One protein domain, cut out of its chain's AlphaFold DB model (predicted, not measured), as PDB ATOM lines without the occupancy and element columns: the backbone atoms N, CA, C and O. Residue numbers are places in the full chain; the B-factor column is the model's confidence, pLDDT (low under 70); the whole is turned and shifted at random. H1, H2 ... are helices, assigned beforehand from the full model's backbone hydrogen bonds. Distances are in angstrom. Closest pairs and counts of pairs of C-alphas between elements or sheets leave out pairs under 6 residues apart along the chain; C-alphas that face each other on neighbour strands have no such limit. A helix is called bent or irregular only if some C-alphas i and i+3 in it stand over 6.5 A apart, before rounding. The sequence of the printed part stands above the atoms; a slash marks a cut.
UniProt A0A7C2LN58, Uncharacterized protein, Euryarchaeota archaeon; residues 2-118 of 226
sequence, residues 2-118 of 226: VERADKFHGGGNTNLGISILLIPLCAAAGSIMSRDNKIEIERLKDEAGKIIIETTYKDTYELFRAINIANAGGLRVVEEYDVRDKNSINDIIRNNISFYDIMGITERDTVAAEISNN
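Overview. This is residues 2 to 118 of the 226 residues of an uncharacterized protein of Euryarchaeota archaeon (UniProt A0A7C2LN58). Two pairs of helices, the steeply crossed H2 and H3 and the hairpin of H4 and H5, stand at opposite ends of the longest axis, and the short helices H6 and H7 fill in between them. H1 sits at the far end of H4, running on past it in the same direction, and the unnamed residues 70 to 85 make the long connection within the hairpin. The printed part has 117 residues with seven named helices, H1 to H7 in chain order, and no named strand; the class is all helix. The whole is compact, with a radius of gyration of the C-alphas of 14.9 A and spans of 44 by 36 by 23 A.

Arrangement. H1, residues 2 to 9, touches residues 66 to 69 alone of H4, residues 57 to 69, the same way at a shallow tilt of 18 degrees; their closest C-alphas, of Val 2 and Ala 66, are 6.1 A apart. H2, residues 16 to 33, touches H3, residues 41 to 53, with residues 24 to 32 alone. The closest C-alphas there are those of Ala 28 and Ala 48, 4.9 A apart, and the tilt of 68 degrees, opposite ways, is steep but only just short of perpendicular. H4 and H5, residues 86 to 94, form a helical hairpin at 18 degrees, closest at the C-alphas of Tyr 57 and Ile 93, 5.9 A apart. H6, residues 99 to 105, touches H4 about perpendicular at 75 degrees, with the C-alphas of Thr 60 and Phe 99 closest at 4.6 A. H6 and H3 only just touch, with 3 pairs of C-alphas within 8 A, those of Ile 53 and Tyr 100 closest at 5.7 A. H7, residues 110 to 116, touches H6 at a steep tilt of 59 degrees, closest at the C-alphas of Met 103 and Ala 112, 4.6 A apart. H7 also touches residues 17 to 21 alone of H2, closest at the C-alphas of Gly 17 and Val 111, 6.2 A apart. H2 and H5 are apart. Every O i to N i+4 pair is within hydrogen-bond range in H1, H3, H4, H6 and H7; in H2 it is 12 of 14 and in H5 4 of 5.

Along the chain. H1 begins at C-alpha 2, (2.708, -43.443, -6.688). H2, 25.3 A long, has a kink of 25 degrees near residue 23 and is only just irregular: C-alphas 21 and 24 are 6.7 A apart. H3 and H4 each measure 18.5 A, and H5 13.1 A. H7 ends at C-alpha 116, (7.385, -46.417, -27.050).

Size, cuts and confidence. The C-alphas farthest apart, of Asn 37 and Glu 79, are 45.0 A apart. The printed part has no cut, and the link H4 to H5 is long, with 16 residues. The mean pLDDT of the printed part is 85.1; residues 8 to 14 and 71 to 81 are under 70.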
ATOM      1  N   VAL A   2       3.587 -44.617  -6.850       79.94
ATOM      2  CA  VAL A   2       2.708 -43.443  -6.688       79.94
ATOM      3  C   VAL A   2       1.964 -43.403  -5.347       79.94
ATOM      4  O   VAL A   2       2.078 -42.413  -4.640       79.94
ATOM      5  N   GLU A   3       1.312 -44.493  -4.925       79.75
ATOM      6  CA  GLU A   3       0.624 -44.561  -3.616       79.75
ATOM      7  C   GLU A   3       1.540 -44.262  -2.425       79.75
ATOM      8  O   GLU A   3       1.109 -43.689  -1.429       79.75
ATOM      9  N   ARG A   4       2.811 -44.682  -2.497       77.56
ATOM     10  CA  ARG A   4       3.781 -44.382  -1.439       77.56
ATOM     11  C   ARG A   4       4.157 -42.906  -1.485       77.56
ATOM     12  O   ARG A   4       4.135 -42.269  -0.443       77.56
ATOM     13  N   ALA A   5       4.461 -42.365  -2.666       76.00
ATOM     14  CA  ALA A   5       4.829 -40.958  -2.825       76.00
ATOM     15  C   ALA A   5       3.718 -39.999  -2.356       76.00
ATOM     16  O   ALA A   5       4.014 -39.027  -1.665       76.00
ATOM     17  N   ASP A   6       2.458 -40.310  -2.672       72.56
ATOM     18  CA  ASP A   6       1.288 -39.521  -2.269       72.56
ATOM     19  C   ASP A   6       1.136 -39.450  -0.739       72.56
ATOM     20  O   ASP A   6       1.013 -38.366  -0.166       72.56
ATOM     21  N   LYS A   7       1.296 -40.592  -0.054       70.38
ATOM     22  CA  LYS A   7       1.254 -40.671   1.417       70.38
ATOM     23  C   LYS A   7       2.318 -39.822   2.119       70.38
ATOM     24  O   LYS A   7       2.079 -39.397   3.244       70.38
ATOM     25  N   PHE A   8       3.483 -39.612   1.500       63.47
ATOM     26  CA  PHE A   8       4.588 -38.870   2.122       63.47
ATOM     27  C   PHE A   8       4.541 -37.359   1.869       63.47
ATOM     28  O   PHE A   8       4.998 -36.609   2.726       63.47
ATOM     29  N   HIS A   9       3.999 -36.905   0.735       61.81
ATOM     30  CA  HIS A   9       4.066 -35.490   0.343       61.81
ATOM     31  C   HIS A   9       2.710 -34.766   0.296       61.81
ATOM     32  O   HIS A   9       2.694 -33.558   0.087       61.81
ATOM     33  N   GLY A  10       1.584 -35.458   0.524       51.38
ATOM     34  CA  GLY A  10       0.261 -34.822   0.596       51.38
ATOM     35  C   GLY A  10      -0.317 -34.385  -0.758       51.38
ATOM     36  O   GLY A  10      -1.163 -33.493  -0.797       51.38
ATOM     37  N   GLY A  11       0.121 -35.016  -1.854       52.47
ATOM     38  CA  GLY A  11      -0.330 -34.741  -3.224       52.47
ATOM     39  C   GLY A  11       0.317 -33.514  -3.892       52.47
ATOM     40  O   GLY A  11       1.013 -32.720  -3.267       52.47
ATOM     41  N   GLY A  12       0.107 -33.362  -5.206       47.72
ATOM     42  CA  GLY A  12       0.466 -32.158  -5.984       47.72
ATOM     43  C   GLY A  12       1.778 -32.215  -6.781       47.72
ATOM     44  O   GLY A  12       1.843 -31.621  -7.854       47.72
ATOM     45  N   ASN A  13       2.777 -32.977  -6.325       57.22
ATOM     46  CA  ASN A  13       4.039 -33.231  -7.042       57.22
ATOM     47  C   ASN A  13       4.199 -34.724  -7.310       57.22
ATOM     48  O   ASN A  13       5.023 -35.417  -6.708       57.22
ATOM     49  N   THR A  14       3.342 -35.258  -8.170       58.69
ATOM     50  CA  THR A  14       3.384 -36.682  -8.452       58.69
ATOM     51  C   THR A  14       4.554 -36.969  -9.383       58.69
ATOM     52  O   THR A  14       4.492 -36.637 -10.563       58.69
ATOM     53  N   ASN A  15       5.592 -37.632  -8.859       75.25
ATOM     54  CA  ASN A  15       6.714 -38.237  -9.602       75.25
ATOM     55  C   ASN A  15       6.235 -39.397 -10.508       75.25
ATOM     56  O   ASN A  15       6.811 -40.488 -10.521       75.25
ATOM     57  N   LEU A  16       5.102 -39.209 -11.186       86.81
ATOM     58  CA  LEU A  16       4.454 -40.187 -12.039       86.81
ATOM     59  C   LEU A  16       5.292 -40.408 -13.296       86.81
ATOM     60  O   LEU A  16       5.547 -41.563 -13.609       86.81
ATOM     61  N   GLY A  17       5.774 -39.343 -13.947       91.06
ATOM     62  CA  GLY A  17       6.662 -39.455 -15.109       91.06
ATOM     63  C   GLY A  17       7.951 -40.200 -14.765       91.06
ATOM     64  O   GLY A  17       8.235 -41.225 -15.381       91.06
ATOM     65  N   ILE A  18       8.630 -39.814 -13.676       92.25
ATOM     66  CA  ILE A  18       9.758 -40.589 -13.121       92.25
ATOM     67  C   ILE A  18       9.373 -42.055 -12.899       92.25
ATOM     68  O   ILE A  18      10.100 -42.954 -13.301       92.25
ATOM     69  N   SER A  19       8.230 -42.336 -12.265       92.69
ATOM     70  CA  SER A  19       7.819 -43.722 -11.999       92.69
ATOM     71  C   SER A  19       7.605 -44.516 -13.290       92.69
ATOM     72  O   SER A  19       8.043 -45.660 -13.366       92.69
ATOM     73  N   ILE A  20       6.960 -43.916 -14.293       94.56
ATOM     74  CA  ILE A  20       6.728 -44.525 -15.607       94.56
ATOM     75  C   ILE A  20       8.065 -44.840 -16.284       94.56
ATOM     76  O   ILE A  20       8.240 -45.952 -16.775       94.56
ATOM     77  N   LEU A  21       9.029 -43.914 -16.243       97.25
ATOM     78  CA  LEU A  21      10.353 -44.108 -16.836       97.25
ATOM     79  C   LEU A  21      11.201 -45.133 -16.072       97.25
ATOM     80  O   LEU A  21      11.846 -45.973 -16.690       97.25
ATOM     81  N   LEU A  22      11.222 -45.097 -14.738       97.56
ATOM     82  CA  LEU A  22      12.145 -45.916 -13.947       97.56
ATOM     83  C   LEU A  22      11.677 -47.358 -13.740       97.56
ATOM     84  O   LEU A  22      12.516 -48.240 -13.582       97.56
ATOM     85  N   ILE A  23      10.368 -47.632 -13.700       96.44
ATOM     86  CA  ILE A  23       9.866 -48.980 -13.379       96.44
ATOM     87  C   ILE A  23      10.347 -50.042 -14.388       96.44
ATOM     88  O   ILE A  23      10.873 -51.062 -13.928       96.44
ATOM     89  N   PRO A  24      10.252 -49.840 -15.718       97.56
ATOM     90  CA  PRO A  24      10.766 -50.821 -16.672       97.56
ATOM     91  C   PRO A  24      12.291 -50.975 -16.598       97.56
ATOM     92  O   PRO A  24      12.786 -52.098 -16.653       97.56
ATOM     93  N   LEU A  25      13.038 -49.888 -16.359       98.19
ATOM     94  CA  LEU A  25      14.493 -49.939 -16.142       98.19
ATOM     95  C   LEU A  25      14.862 -50.753 -14.890       98.19
ATOM     96  O   LEU A  25      15.798 -51.549 -14.923       98.19
ATOM     97  N   CYS A  26      14.113 -50.607 -13.793       97.25
ATOM     98  CA  CYS A  26      14.280 -51.422 -12.587       97.25
ATOM     99  C   CYS A  26      14.022 -52.910 -12.863       97.25
ATOM    100  O   CYS A  26      14.779 -53.765 -12.401       97.25
ATOM    101  N   ALA A  27      12.954 -53.225 -13.603       97.00
ATOM    102  CA  ALA A  27      12.626 -54.600 -13.969       97.00
ATOM    103  C   ALA A  27      13.719 -55.216 -14.860       97.00
ATOM    104  O   ALA A  27      14.154 -56.341 -14.609       97.00
ATOM    105  N   ALA A  28      14.229 -54.449 -15.827       97.12
ATOM    106  CA  ALA A  28      15.331 -54.844 -16.699       97.12
ATOM    107  C   ALA A  28      16.620 -55.101 -15.913       97.12
ATOM    108  O   ALA A  28      17.232 -56.160 -16.053       97.12
ATOM    109  N   ALA A  29      16.991 -54.182 -15.018       96.44
ATOM    110  CA  ALA A  29      18.135 -54.346 -14.130       96.44
ATOM    111  C   ALA A  29      18.021 -55.629 -13.292       96.44
ATOM    112  O   ALA A  29      18.964 -56.414 -13.246       96.44
ATOM    113  N   GLY A  30      16.854 -55.891 -12.691       95.69
ATOM    114  CA  GLY A  30      16.600 -57.117 -11.932       95.69
ATOM    115  C   GLY A  30      16.699 -58.389 -12.782       95.69
ATOM    116  O   GLY A  30      17.313 -59.368 -12.354       95.69
ATOM    117  N   SER A  31      16.152 -58.367 -14.003       94.75
ATOM    118  CA  SER A  31      16.251 -59.479 -14.961       94.75
ATOM    119  C   SER A  31      17.710 -59.784 -15.312       94.75
ATOM    120  O   SER A  31      18.143 -60.936 -15.217       94.75
ATOM    121  N   ILE A  32      18.508 -58.757 -15.626       94.94
ATOM    122  CA  ILE A  32      19.937 -58.898 -15.941       94.94
ATOM    123  C   ILE A  32      20.707 -59.425 -14.730       94.94
ATOM    124  O   ILE A  32      21.434 -60.409 -14.854       94.94
ATOM    125  N   MET A  33      20.497 -58.831 -13.552       91.94
ATOM    126  CA  MET A  33      21.195 -59.207 -12.319       91.94
ATOM    127  C   MET A  33      20.911 -60.646 -11.870       91.94
ATOM    128  O   MET A  33      21.723 -61.247 -11.172       91.94
ATOM    129  N   SER A  34      19.777 -61.224 -12.275       90.25
ATOM    130  CA  SER A  34      19.475 -62.635 -12.005       90.25
ATOM    131  C   SER A  34      20.363 -63.615 -12.787       90.25
ATOM    132  O   SER A  34      20.441 -64.789 -12.428       90.25
ATOM    133  N   ARG A  35      21.020 -63.143 -13.854       88.06
ATOM    134  CA  ARG A  35      21.854 -63.946 -14.763       88.06
ATOM    135  C   ARG A  35      23.327 -63.556 -14.696       88.06
ATOM    136  O   ARG A  35      24.181 -64.421 -14.850       88.06
ATOM    137  N   ASP A  36      23.613 -62.281 -14.441       82.38
ATOM    138  CA  ASP A  36      24.952 -61.698 -14.493       82.38
ATOM    139  C   ASP A  36      25.204 -60.738 -13.329       82.38
ATOM    140  O   ASP A  36      24.307 -60.049 -12.859       82.38
ATOM    141  N   ASN A  37      26.458 -60.612 -12.892       80.44
ATOM    142  CA  ASN A  37      26.818 -59.742 -11.762       80.44
ATOM    143  C   ASN A  37      27.042 -58.267 -12.145       80.44
ATOM    144  O   ASN A  37      27.421 -57.463 -11.292       80.44
ATOM    145  N   LYS A  38      26.870 -57.902 -13.419       85.44
ATOM    146  CA  LYS A  38      27.114 -56.546 -13.924       85.44
ATOM    147  C   LYS A  38      26.060 -56.162 -14.955       85.44
ATOM    148  O   LYS A  38      25.698 -56.969 -15.805       85.44
ATOM    149  N   ILE A  39      25.616 -54.911 -14.891       90.44
ATOM    150  CA  ILE A  39      24.704 -54.321 -15.869       90.44
ATOM    151  C   ILE A  39      25.542 -53.597 -16.924       90.44
ATOM    152  O   ILE A  39      26.269 -52.651 -16.622       90.44
ATOM    153  N   GLU A  40      25.455 -54.064 -18.165       92.12
ATOM    154  CA  GLU A  40      25.931 -53.325 -19.335       92.12
ATOM    155  C   GLU A  40      24.801 -52.432 -19.851       92.12
ATOM    156  O   GLU A  40      23.648 -52.855 -19.898       92.12
ATOM    157  N   ILE A  41      25.126 -51.193 -20.225       94.12
ATOM    158  CA  ILE A  41      24.119 -50.161 -20.513       94.12
ATOM    159  C   ILE A  41      23.310 -50.472 -21.772       94.12
ATOM    160  O   ILE A  41      22.089 -50.344 -21.743       94.12
ATOM    161  N   GLU A  42      23.950 -50.972 -22.830       92.94
ATOM    162  CA  GLU A  42      23.231 -51.419 -24.033       92.94
ATOM    163  C   GLU A  42      22.271 -52.566 -23.715       92.94
ATOM    164  O   GLU A  42      21.103 -52.546 -24.091       92.94
ATOM    165  N   ARG A  43      22.717 -53.521 -22.898       94.62
ATOM    166  CA  ARG A  43      21.864 -54.629 -22.470       94.62
ATOM    167  C   ARG A  43      20.704 -54.169 -21.588       94.62
ATOM    168  O   ARG A  43      19.627 -54.751 -21.663       94.62
ATOM    169  N   LEU A  44      20.907 -53.145 -20.756       97.06
ATOM    170  CA  LEU A  44      19.834 -52.533 -19.971       97.06
ATOM    171  C   LEU A  44      18.763 -51.929 -20.886       97.06
ATOM    172  O   LEU A  44      17.581 -52.160 -20.642       97.06
ATOM    173  N   LYS A  45      19.176 -51.195 -21.927       97.19
ATOM    174  CA  LYS A  45      18.271 -50.622 -22.930       97.19
ATOM    175  C   LYS A  45      17.473 -51.718 -23.637       97.19
ATOM    176  O   LYS A  45      16.248 -51.656 -23.663       97.19
ATOM    177  N   ASP A  46      18.151 -52.749 -24.135       96.69
ATOM    178  CA  ASP A  46      17.512 -53.859 -24.852       96.69
ATOM    179  C   ASP A  46      16.521 -54.635 -23.970       96.69
ATOM    180  O   ASP A  46      15.394 -54.914 -24.385       96.69
ATOM    181  N   GLU A  47      16.909 -54.963 -22.734       97.44
ATOM    182  CA  GLU A  47      16.041 -55.697 -21.808       97.44
ATOM    183  C   GLU A  47      14.845 -54.840 -21.358       97.44
ATOM    184  O   GLU A  47      13.738 -55.362 -21.229       97.44
ATOM    185  N   ALA A  48      15.026 -53.527 -21.168       97.94
ATOM    186  CA  ALA A  48      13.923 -52.619 -20.859       97.94
ATOM    187  C   ALA A  48      12.920 -52.536 -22.015       97.94
ATOM    188  O   ALA A  48      11.719 -52.687 -21.783       97.94
ATOM    189  N   GLY A  49      13.400 -52.381 -23.253       97.69
ATOM    190  CA  GLY A  49      12.556 -52.401 -24.448       97.69
ATOM    191  C   GLY A  49      11.781 -53.712 -24.588       97.69
ATOM    192  O   GLY A  49      10.573 -53.698 -24.827       97.69
ATOM    193  N   LYS A  50      12.442 -54.850 -24.345       97.88
ATOM    194  CA  LYS A  50      11.787 -56.162 -24.339       97.88
ATOM    195  C   LYS A  50      10.674 -56.247 -23.288       97.88
ATOM    196  O   LYS A  50       9.564 -56.646 -23.625       97.88
ATOM    197  N   ILE A  51      10.951 -55.855 -22.043       97.56
ATOM    198  CA  ILE A  51       9.963 -55.874 -20.953       97.56
ATOM    199  C   ILE A  51       8.759 -54.993 -21.287       97.56
ATOM    200  O   ILE A  51       7.629 -55.397 -21.030       97.56
ATOM    201  N   ILE A  52       8.986 -53.815 -21.874       97.81
ATOM    202  CA  ILE A  52       7.915 -52.908 -22.299       97.81
ATOM    203  C   ILE A  52       7.037 -53.574 -23.367       97.81
ATOM    204  O   ILE A  52       5.816 -53.578 -23.220       97.81
ATOM    205  N   ILE A  53       7.631 -54.170 -24.405       97.69
ATOM    206  CA  ILE A  53       6.893 -54.848 -25.488       97.69
ATOM    207  C   ILE A  53       6.093 -56.051 -24.964       97.69
ATOM    208  O   ILE A  53       5.007 -56.335 -25.461       97.69
ATOM    209  N   GLU A  54       6.602 -56.751 -23.949       97.25
ATOM    210  CA  GLU A  54       5.943 -57.912 -23.333       97.25
ATOM    211  C   GLU A  54       4.852 -57.536 -22.310       97.25
ATOM    212  O   GLU A  54       4.219 -58.425 -21.729       97.25
ATOM    213  N   THR A  55       4.602 -56.241 -22.081       97.81
ATOM    214  CA  THR A  55       3.516 -55.797 -21.197       97.81
ATOM    215  C   THR A  55       2.141 -56.214 -21.705       97.81
ATOM    216  O   THR A  55       1.910 -56.508 -22.876       97.81
ATOM    217  N   THR A  56       1.179 -56.231 -20.792       96.88
ATOM    218  CA  THR A  56      -0.196 -56.651 -21.060       96.88
ATOM    219  C   THR A  56      -1.183 -55.565 -20.651       96.88
ATOM    220  O   THR A  56      -0.824 -54.575 -20.012       96.88
ATOM    221  N   TYR A  57      -2.469 -55.771 -20.943       95.44
ATOM    222  CA  TYR A  57      -3.536 -54.891 -20.454       95.44
ATOM    223  C   TYR A  57      -3.557 -54.730 -18.927       95.44
ATOM    224  O   TYR A  57      -4.103 -53.751 -18.417       95.44
ATOM    225  N   LYS A  58      -2.982 -55.682 -18.176       96.00
ATOM    226  CA  LYS A  58      -2.879 -55.580 -16.717       96.00
ATOM    227  C   LYS A  58      -1.952 -54.438 -16.319       96.00
ATOM    228  O   LYS A  58      -2.293 -53.682 -15.418       96.00
ATOM    229  N   ASP A  59      -0.837 -54.264 -17.018       95.75
ATOM    230  CA  ASP A  59       0.104 -53.166 -16.782       95.75
ATOM    231  C   ASP A  59      -0.541 -51.814 -17.118       95.75
ATOM    232  O   ASP A  59      -0.423 -50.852 -16.356       95.75
ATOM    233  N   THR A  60      -1.333 -51.760 -18.193       93.25
ATOM    234  CA  THR A  60      -2.162 -50.593 -18.525       93.25
ATOM    235  C   THR A  60      -3.174 -50.273 -17.427       93.25
ATOM    236  O   THR A  60      -3.335 -49.116 -17.039       93.25
ATOM    237  N   TYR A  61      -3.852 -51.287 -16.890       90.44
ATOM    238  CA  TYR A  61      -4.796 -51.115 -15.786       90.44
ATOM    239  C   TYR A  61      -4.112 -50.534 -14.535       90.44
ATOM    240  O   TYR A  61      -4.631 -49.604 -13.911       90.44
ATOM    241  N   GLU A  62      -2.919 -51.029 -14.192       91.88
ATOM    242  CA  GLU A  62      -2.109 -50.504 -13.088       91.88
ATOM    243  C   GLU A  62      -1.681 -49.047 -13.329       91.88
ATOM    244  O   GLU A  62      -1.758 -48.226 -12.408       91.88
ATOM    245  N   LEU A  63      -1.299 -48.694 -14.563       90.56
ATOM    246  CA  LEU A  63      -1.014 -47.313 -14.960       90.56
ATOM    247  C   LEU A  63      -2.240 -46.413 -14.759       90.56
ATOM    248  O   LEU A  63      -2.126 -45.357 -14.139       90.56
ATOM    249  N   PHE A  64      -3.418 -46.829 -15.229       87.25
ATOM    250  CA  PHE A  64      -4.659 -46.064 -15.071       87.25
ATOM    251  C   PHE A  64      -4.998 -45.852 -13.593       87.25
ATOM    252  O   PHE A  64      -5.373 -44.747 -13.189       87.25
ATOM    253  N   ARG A  65      -4.803 -46.875 -12.748       86.19
ATOM    254  CA  ARG A  65      -4.952 -46.716 -11.296       86.19
ATOM    255  C   ARG A  65      -3.950 -45.700 -10.746       86.19
ATOM    256  O   ARG A  65      -4.340 -44.824  -9.977       86.19
ATOM    257  N   ALA A  66      -2.684 -45.781 -11.153       86.38
ATOM    258  CA  ALA A  66      -1.637 -44.865 -10.709       86.38
ATOM    259  C   ALA A  66      -1.925 -43.406 -11.105       86.38
ATOM    260  O   ALA A  66      -1.753 -42.517 -10.274       86.38
ATOM    261  N   ILE A  67      -2.414 -43.156 -12.323       83.25
ATOM    262  CA  ILE A  67      -2.815 -41.820 -12.796       83.25
ATOM    263  C   ILE A  67      -3.968 -41.257 -11.954       83.25
ATOM    264  O   ILE A  67      -3.940 -40.085 -11.572       83.25
ATOM    265  N   ASN A  68      -4.958 -42.092 -11.626       80.50
ATOM    266  CA  ASN A  68      -6.085 -41.690 -10.785       80.50
ATOM    267  C   ASN A  68      -5.642 -41.335  -9.358       80.50
ATOM    268  O   ASN A  68      -6.051 -40.307  -8.828       80.50
ATOM    269  N   ILE A  69      -4.755 -42.133  -8.753       80.38
ATOM    270  CA  ILE A  69      -4.187 -41.838  -7.423       80.38
ATOM    271  C   ILE A  69      -3.355 -40.555  -7.458       80.38
ATOM    272  O   ILE A  69      -3.426 -39.743  -6.543       80.38
ATOM    273  N   ALA A  70      -2.588 -40.356  -8.530       76.25
ATOM    274  CA  ALA A  70      -1.739 -39.190  -8.714       76.25
ATOM    275  C   ALA A  70      -2.506 -37.861  -8.734       76.25
ATOM    276  O   ALA A  70      -1.850 -36.817  -8.711       76.25
ATOM    277  N   ASN A  71      -3.843 -37.884  -8.874       68.44
ATOM    278  CA  ASN A  71      -4.659 -36.721  -9.224       68.44
ATOM    279  C   ASN A  71      -4.012 -35.912 -10.356       68.44
ATOM    280  O   ASN A  71      -4.038 -34.679 -10.366       68.44
ATOM    281  N   ALA A  72      -3.398 -36.613 -11.315       60.44
ATOM    282  CA  ALA A  72      -2.722 -36.005 -12.445       60.44
ATOM    283  C   ALA A  72      -3.780 -35.501 -13.437       60.44
ATOM    284  O   ALA A  72      -3.894 -35.995 -14.556       60.44
ATOM    285  N   GLY A  73      -4.565 -34.496 -13.028       47.53
ATOM    286  CA  GLY A  73      -5.705 -33.928 -13.756       47.53
ATOM    287  C   GLY A  73      -5.346 -33.299 -15.104       47.53
ATOM    288  O   GLY A  73      -6.226 -32.838 -15.825       47.53
ATOM    289  N   GLY A  74      -4.059 -33.292 -15.458       48.31
ATOM    290  CA  GLY A  74      -3.563 -32.921 -16.773       48.31
ATOM    291  C   GLY A  74      -3.506 -34.077 -17.772       48.31
ATOM    292  O   GLY A  74      -3.522 -33.799 -18.964       48.31
ATOM    293  N   LEU A  75      -3.429 -35.352 -17.367       48.88
ATOM    294  CA  LEU A  75      -3.400 -36.490 -18.298       48.88
ATOM    295  C   LEU A  75      -4.779 -36.687 -18.942       48.88
ATOM    296  O   LEU A  75      -5.551 -37.560 -18.569       48.88
ATOM    297  N   ARG A  76      -5.072 -35.861 -19.954       48.38
ATOM    298  CA  ARG A  76      -5.976 -36.226 -21.042       48.38
ATOM    299  C   ARG A  76      -5.299 -37.363 -21.787       48.38
ATOM    300  O   ARG A  76      -4.529 -37.128 -22.715       48.38
ATOM    301  N   VAL A  77      -5.510 -38.582 -21.320       51.84
ATOM    302  CA  VAL A  77      -5.292 -39.732 -22.183       51.84
ATOM    303  C   VAL A  77      -6.335 -39.550 -23.291       51.84
ATOM    304  O   VAL A  77      -7.504 -39.357 -22.978       51.84
ATOM    305  N   VAL A  78      -5.831 -39.340 -24.514       55.22
ATOM    306  CA  VAL A  78      -6.481 -39.271 -25.844       55.22
ATOM    307  C   VAL A  78      -7.986 -39.562 -25.920       55.22
ATOM    308  O   VAL A  78      -8.502 -40.384 -25.180       55.22
ATOM    309  N   GLU A  79      -8.667 -38.970 -26.912       55.97
ATOM    310  CA  GLU A  79     -10.113 -39.151 -27.176       55.97
ATOM    311  C   GLU A  79     -10.606 -40.613 -27.127       55.97
ATOM    312  O   GLU A  79     -11.775 -40.840 -26.835       55.97
ATOM    313  N   GLU A  80      -9.729 -41.591 -27.369       59.59
ATOM    314  CA  GLU A  80     -10.043 -43.021 -27.390       59.59
ATOM    315  C   GLU A  80      -9.969 -43.733 -26.017       59.59
ATOM    316  O   GLU A  80     -10.687 -44.708 -25.809       59.59
ATOM    317  N   TYR A  81      -9.163 -43.260 -25.051       69.06
ATOM    318  CA  TYR A  81      -8.957 -43.943 -23.757       69.06
ATOM    319  C   TYR A  81      -8.825 -42.965 -22.575       69.06
ATOM    320  O   TYR A  81      -7.805 -42.954 -21.889       69.06
ATOM    321  N   ASP A  82      -9.838 -42.135 -22.309       74.44
ATOM    322  CA  ASP A  82      -9.814 -41.187 -21.182       74.44
ATOM    323  C   ASP A  82      -9.750 -41.919 -19.829       74.44
ATOM    324  O   ASP A  82     -10.638 -42.681 -19.458       74.44
ATOM    325  N   VAL A  83      -8.725 -41.627 -19.024       73.75
ATOM    326  CA  VAL A  83      -8.543 -42.209 -17.681       73.75
ATOM    327  C   VAL A  83      -9.701 -41.915 -16.715       73.75
ATOM    328  O   VAL A  83      -9.878 -42.614 -15.715       73.75
ATOM    329  N   ARG A  84     -10.493 -40.877 -17.009       71.12
ATOM    330  CA  ARG A  84     -11.687 -40.481 -16.250       71.12
ATOM    331  C   ARG A  84     -12.939 -41.228 -16.704       71.12
ATOM    332  O   ARG A  84     -13.926 -41.235 -15.965       71.12
ATOM    333  N   ASP A  85     -12.919 -41.831 -17.890       78.25
ATOM    334  CA  ASP A  85     -14.017 -42.647 -18.389       78.25
ATOM    335  C   ASP A  85     -13.867 -44.091 -17.894       78.25
ATOM    336  O   ASP A  85     -12.895 -44.800 -18.157       78.25
ATOM    337  N   LYS A  86     -14.885 -44.556 -17.169       75.25
ATOM    338  CA  LYS A  86     -14.942 -45.934 -16.672       75.25
ATOM    339  C   LYS A  86     -15.036 -46.950 -17.812       75.25
ATOM    340  O   LYS A  86     -14.638 -48.097 -17.614       75.25
ATOM    341  N   ASN A  87     -15.544 -46.554 -18.981       83.62
ATOM    342  CA  ASN A  87     -15.618 -47.432 -20.144       83.62
ATOM    343  C   ASN A  87     -14.238 -47.704 -20.746       83.62
ATOM    344  O   ASN A  87     -14.001 -48.826 -21.185       83.62
ATOM    345  N   SER A  88     -13.297 -46.757 -20.655       83.31
ATOM    346  CA  SER A  88     -11.947 -46.931 -21.199       83.31
ATOM    347  C   SER A  88     -11.215 -48.124 -20.586       83.31
ATOM    348  O   SER A  88     -10.531 -48.846 -21.302       83.31
ATOM    349  N   ILE A  89     -11.415 -48.416 -19.294       81.69
ATOM    350  CA  ILE A  89     -10.843 -49.620 -18.663       81.69
ATOM    351  C   ILE A  89     -11.433 -50.902 -19.265       81.69
ATOM    352  O   ILE A  89     -10.700 -51.854 -19.529       81.69
ATOM    353  N   ASN A  90     -12.747 -50.935 -19.501       86.75
ATOM    354  CA  ASN A  90     -13.393 -52.096 -20.111       86.75
ATOM    355  C   ASN A  90     -12.918 -52.299 -21.553       86.75
ATOM    356  O   ASN A  90     -12.687 -53.436 -21.958       86.75
ATOM    357  N   ASP A  91     -12.731 -51.213 -22.303       88.50
ATOM    358  CA  ASP A  91     -12.226 -51.260 -23.673       88.50
ATOM    359  C   ASP A  91     -10.757 -51.702 -23.723       88.50
ATOM    360  O   ASP A  91     -10.423 -52.564 -24.532       88.50
ATOM    361  N   ILE A  92      -9.906 -51.226 -22.806       88.31
ATOM    362  CA  ILE A  92      -8.511 -51.682 -22.647       88.31
ATOM    363  C   ILE A  92      -8.450 -53.190 -22.409       88.31
ATOM    364  O   ILE A  92      -7.667 -53.890 -23.052       88.31
ATOM    365  N   ILE A  93      -9.293 -53.706 -21.508       89.56
ATOM    366  CA  ILE A  93      -9.347 -55.140 -21.205       89.56
ATOM    367  C   ILE A  93      -9.874 -55.920 -22.414       89.56
ATOM    368  O   ILE A  93      -9.271 -56.914 -22.813       89.56
ATOM    369  N   ARG A  94     -10.985 -55.477 -23.019       92.56
ATOM    370  CA  ARG A  94     -11.629 -56.166 -24.149       92.56
ATOM    371  C   ARG A  94     -10.730 -56.217 -25.381       92.56
ATOM    372  O   ARG A  94     -10.691 -57.241 -26.055       92.56
ATOM    373  N   ASN A  95     -10.030 -55.123 -25.665       92.69
ATOM    374  CA  ASN A  95      -9.170 -54.985 -26.836       92.69
ATOM    375  C   ASN A  95      -7.718 -55.408 -26.547       92.69
ATOM    376  O   ASN A  95      -6.884 -55.340 -27.443       92.69
ATOM    377  N   ASN A  96      -7.420 -55.870 -25.324       94.00
ATOM    378  CA  ASN A  96      -6.099 -56.326 -24.890       94.00
ATOM    379  C   ASN A  96      -4.985 -55.277 -25.098       94.00
ATOM    380  O   ASN A  96      -3.879 -55.621 -25.506       94.00
ATOM    381  N   ILE A  97      -5.283 -54.005 -24.816       94.25
ATOM    382  CA  ILE A  97      -4.365 -52.880 -25.041       94.25
ATOM    383  C   ILE A  97      -3.253 -52.900 -23.988       94.25
ATOM    384  O   ILE A  97      -3.506 -52.646 -22.806       94.25
ATOM    385  N   SER A  98      -2.023 -53.195 -24.404       96.25
ATOM    386  CA  SER A  98      -0.845 -53.247 -23.531       96.25
ATOM    387  C   SER A  98      -0.359 -51.860 -23.099       96.25
ATOM    388  O   SER A  98      -0.797 -50.825 -23.615       96.25
ATOM    389  N   PHE A  99       0.565 -51.829 -22.133       95.38
ATOM    390  CA  PHE A  99       1.189 -50.580 -21.705       95.38
ATOM    391  C   PHE A  99       2.013 -49.974 -22.848       95.38
ATOM    392  O   PHE A  99       1.945 -48.764 -23.058       95.38
ATOM    393  N   TYR A 100       2.701 -50.806 -23.637       96.44
ATOM    394  CA  TYR A 100       3.373 -50.371 -24.864       96.44
ATOM    395  C   TYR A 100       2.406 -49.697 -25.850       96.44
ATOM    396  O   TYR A 100       2.696 -48.601 -26.331       96.44
ATOM    397  N   ASP A 101       1.228 -50.287 -26.081       94.75
ATOM    398  CA  ASP A 101       0.230 -49.730 -27.002       94.75
ATOM    399  C   ASP A 101      -0.254 -48.345 -26.545       94.75
ATOM    400  O   ASP A 101      -0.252 -47.397 -27.330       94.75
ATOM    401  N   ILE A 102      -0.612 -48.185 -25.261       92.00
ATOM    402  CA  ILE A 102      -1.032 -46.876 -24.723       92.00
ATOM    403  C   ILE A 102       0.078 -45.830 -24.847       92.00
ATOM    404  O   ILE A 102      -0.208 -44.675 -25.174       92.00
ATOM    405  N   MET A 103       1.335 -46.205 -24.602       93.69
ATOM    406  CA  MET A 103       2.474 -45.288 -24.722       93.69
ATOM    407  C   MET A 103       2.692 -44.863 -26.179       93.69
ATOM    408  O   MET A 103       2.926 -43.686 -26.442       93.69
ATOM    409  N   GLY A 104       2.499 -45.778 -27.135       93.06
ATOM    410  CA  GLY A 104       2.501 -45.468 -28.567       93.06
ATOM    411  C   GLY A 104       1.382 -44.504 -28.971       93.06
ATOM    412  O   GLY A 104       1.633 -43.504 -29.635       93.06
ATOM    413  N   ILE A 105       0.147 -44.730 -28.509       90.12
ATOM    414  CA  ILE A 105      -0.995 -43.846 -28.819       90.12
ATOM    415  C   ILE A 105      -0.798 -42.441 -28.212       90.12
ATOM    416  O   ILE A 105      -1.268 -41.437 -28.756       90.12
ATOM    417  N   THR A 106      -0.095 -42.348 -27.081       88.25
ATOM    418  CA  THR A 106       0.127 -41.094 -26.343       88.25
ATOM    419  C   THR A 106       1.494 -40.451 -26.583       88.25
ATOM    420  O   THR A 106       1.833 -39.501 -25.882       88.25
ATOM    421  N   GLU A 107       2.232 -40.857 -27.623       88.69
ATOM    422  CA  GLU A 107       3.615 -40.426 -27.917       88.69
ATOM    423  C   GLU A 107       3.830 -38.908 -28.102       88.69
ATOM    424  O   GLU A 107       4.957 -38.430 -28.182       88.69
ATOM    425  N   ARG A 108       2.759 -38.105 -28.163       87.25
ATOM    426  CA  ARG A 108       2.869 -36.636 -28.097       87.25
ATOM    427  C   ARG A 108       3.371 -36.150 -26.733       87.25
ATOM    428  O   ARG A 108       3.886 -35.038 -26.638       87.25
ATOM    429  N   ASP A 109       3.170 -36.944 -25.684       91.38
ATOM    430  CA  ASP A 109       3.806 -36.773 -24.383       91.38
ATOM    431  C   ASP A 109       5.197 -37.419 -24.428       91.38
ATOM    432  O   ASP A 109       5.338 -38.579 -24.808       91.38
ATOM    433  N   THR A 110       6.240 -36.672 -24.066       95.38
ATOM    434  CA  THR A 110       7.621 -37.150 -24.235       95.38
ATOM    435  C   THR A 110       7.933 -38.338 -23.326       95.38
ATOM    436  O   THR A 110       8.732 -39.181 -23.713       95.38
ATOM    437  N   VAL A 111       7.291 -38.460 -22.155       95.12
ATOM    438  CA  VAL A 111       7.462 -39.650 -21.303       95.12
ATOM    439  C   VAL A 111       6.919 -40.886 -22.018       95.12
ATOM    440  O   VAL A 111       7.562 -41.932 -22.014       95.12
ATOM    441  N   ALA A 112       5.762 -40.760 -22.670       94.25
ATOM    442  CA  ALA A 112       5.192 -41.843 -23.461       94.25
ATOM    443  C   ALA A 112       6.062 -42.169 -24.684       94.25
ATOM    444  O   ALA A 112       6.323 -43.342 -24.948       94.25
ATOM    445  N   ALA A 113       6.582 -41.141 -25.365       96.38
ATOM    446  CA  ALA A 113       7.512 -41.301 -26.480       96.38
ATOM    447  C   ALA A 113       8.799 -42.028 -26.074       96.38
ATOM    448  O   ALA A 113       9.290 -42.849 -26.841       96.38
ATOM    449  N   GLU A 114       9.344 -41.751 -24.886       97.88
ATOM    450  CA  GLU A 114      10.508 -42.471 -24.369       97.88
ATOM    451  C   GLU A 114      10.206 -43.957 -24.204       97.88
ATOM    452  O   GLU A 114      10.992 -44.790 -24.635       97.88
ATOM    453  N   ILE A 115       9.049 -44.314 -23.651       97.62
ATOM    454  CA  ILE A 115       8.680 -45.721 -23.487       97.62
ATOM    455  C   ILE A 115       8.466 -46.412 -24.840       97.62
ATOM    456  O   ILE A 115       9.014 -47.491 -25.068       97.62
ATOM    457  N   SER A 116       7.699 -45.806 -25.751       95.88
ATOM    458  CA  SER A 116       7.385 -46.417 -27.050       95.88
ATOM    459  C   SER A 116       8.581 -46.459 -28.006       95.88
ATOM    460  O   SER A 116       8.650 -47.345 -28.854       95.88
ATOM    461  N   ASN A 117       9.556 -45.558 -27.841       95.94
ATOM    462  CA  ASN A 117      10.762 -45.473 -28.674       95.94
ATOM    463  C   ASN A 117      12.037 -45.935 -27.950       95.94
ATOM    464  O   ASN A 117      13.136 -45.483 -28.278       95.94
ATOM    465  N   ASN A 118      11.905 -46.847 -26.982       96.25
ATOM    466  CA  ASN A 118      13.022 -47.516 -26.307       96.25
ATOM    467  C   ASN A 118      14.056 -46.551 -25.684       96.25
ATOM    468  O   ASN A 118      15.266 -46.675 -25.894       96.25
TER     469      ASN A 118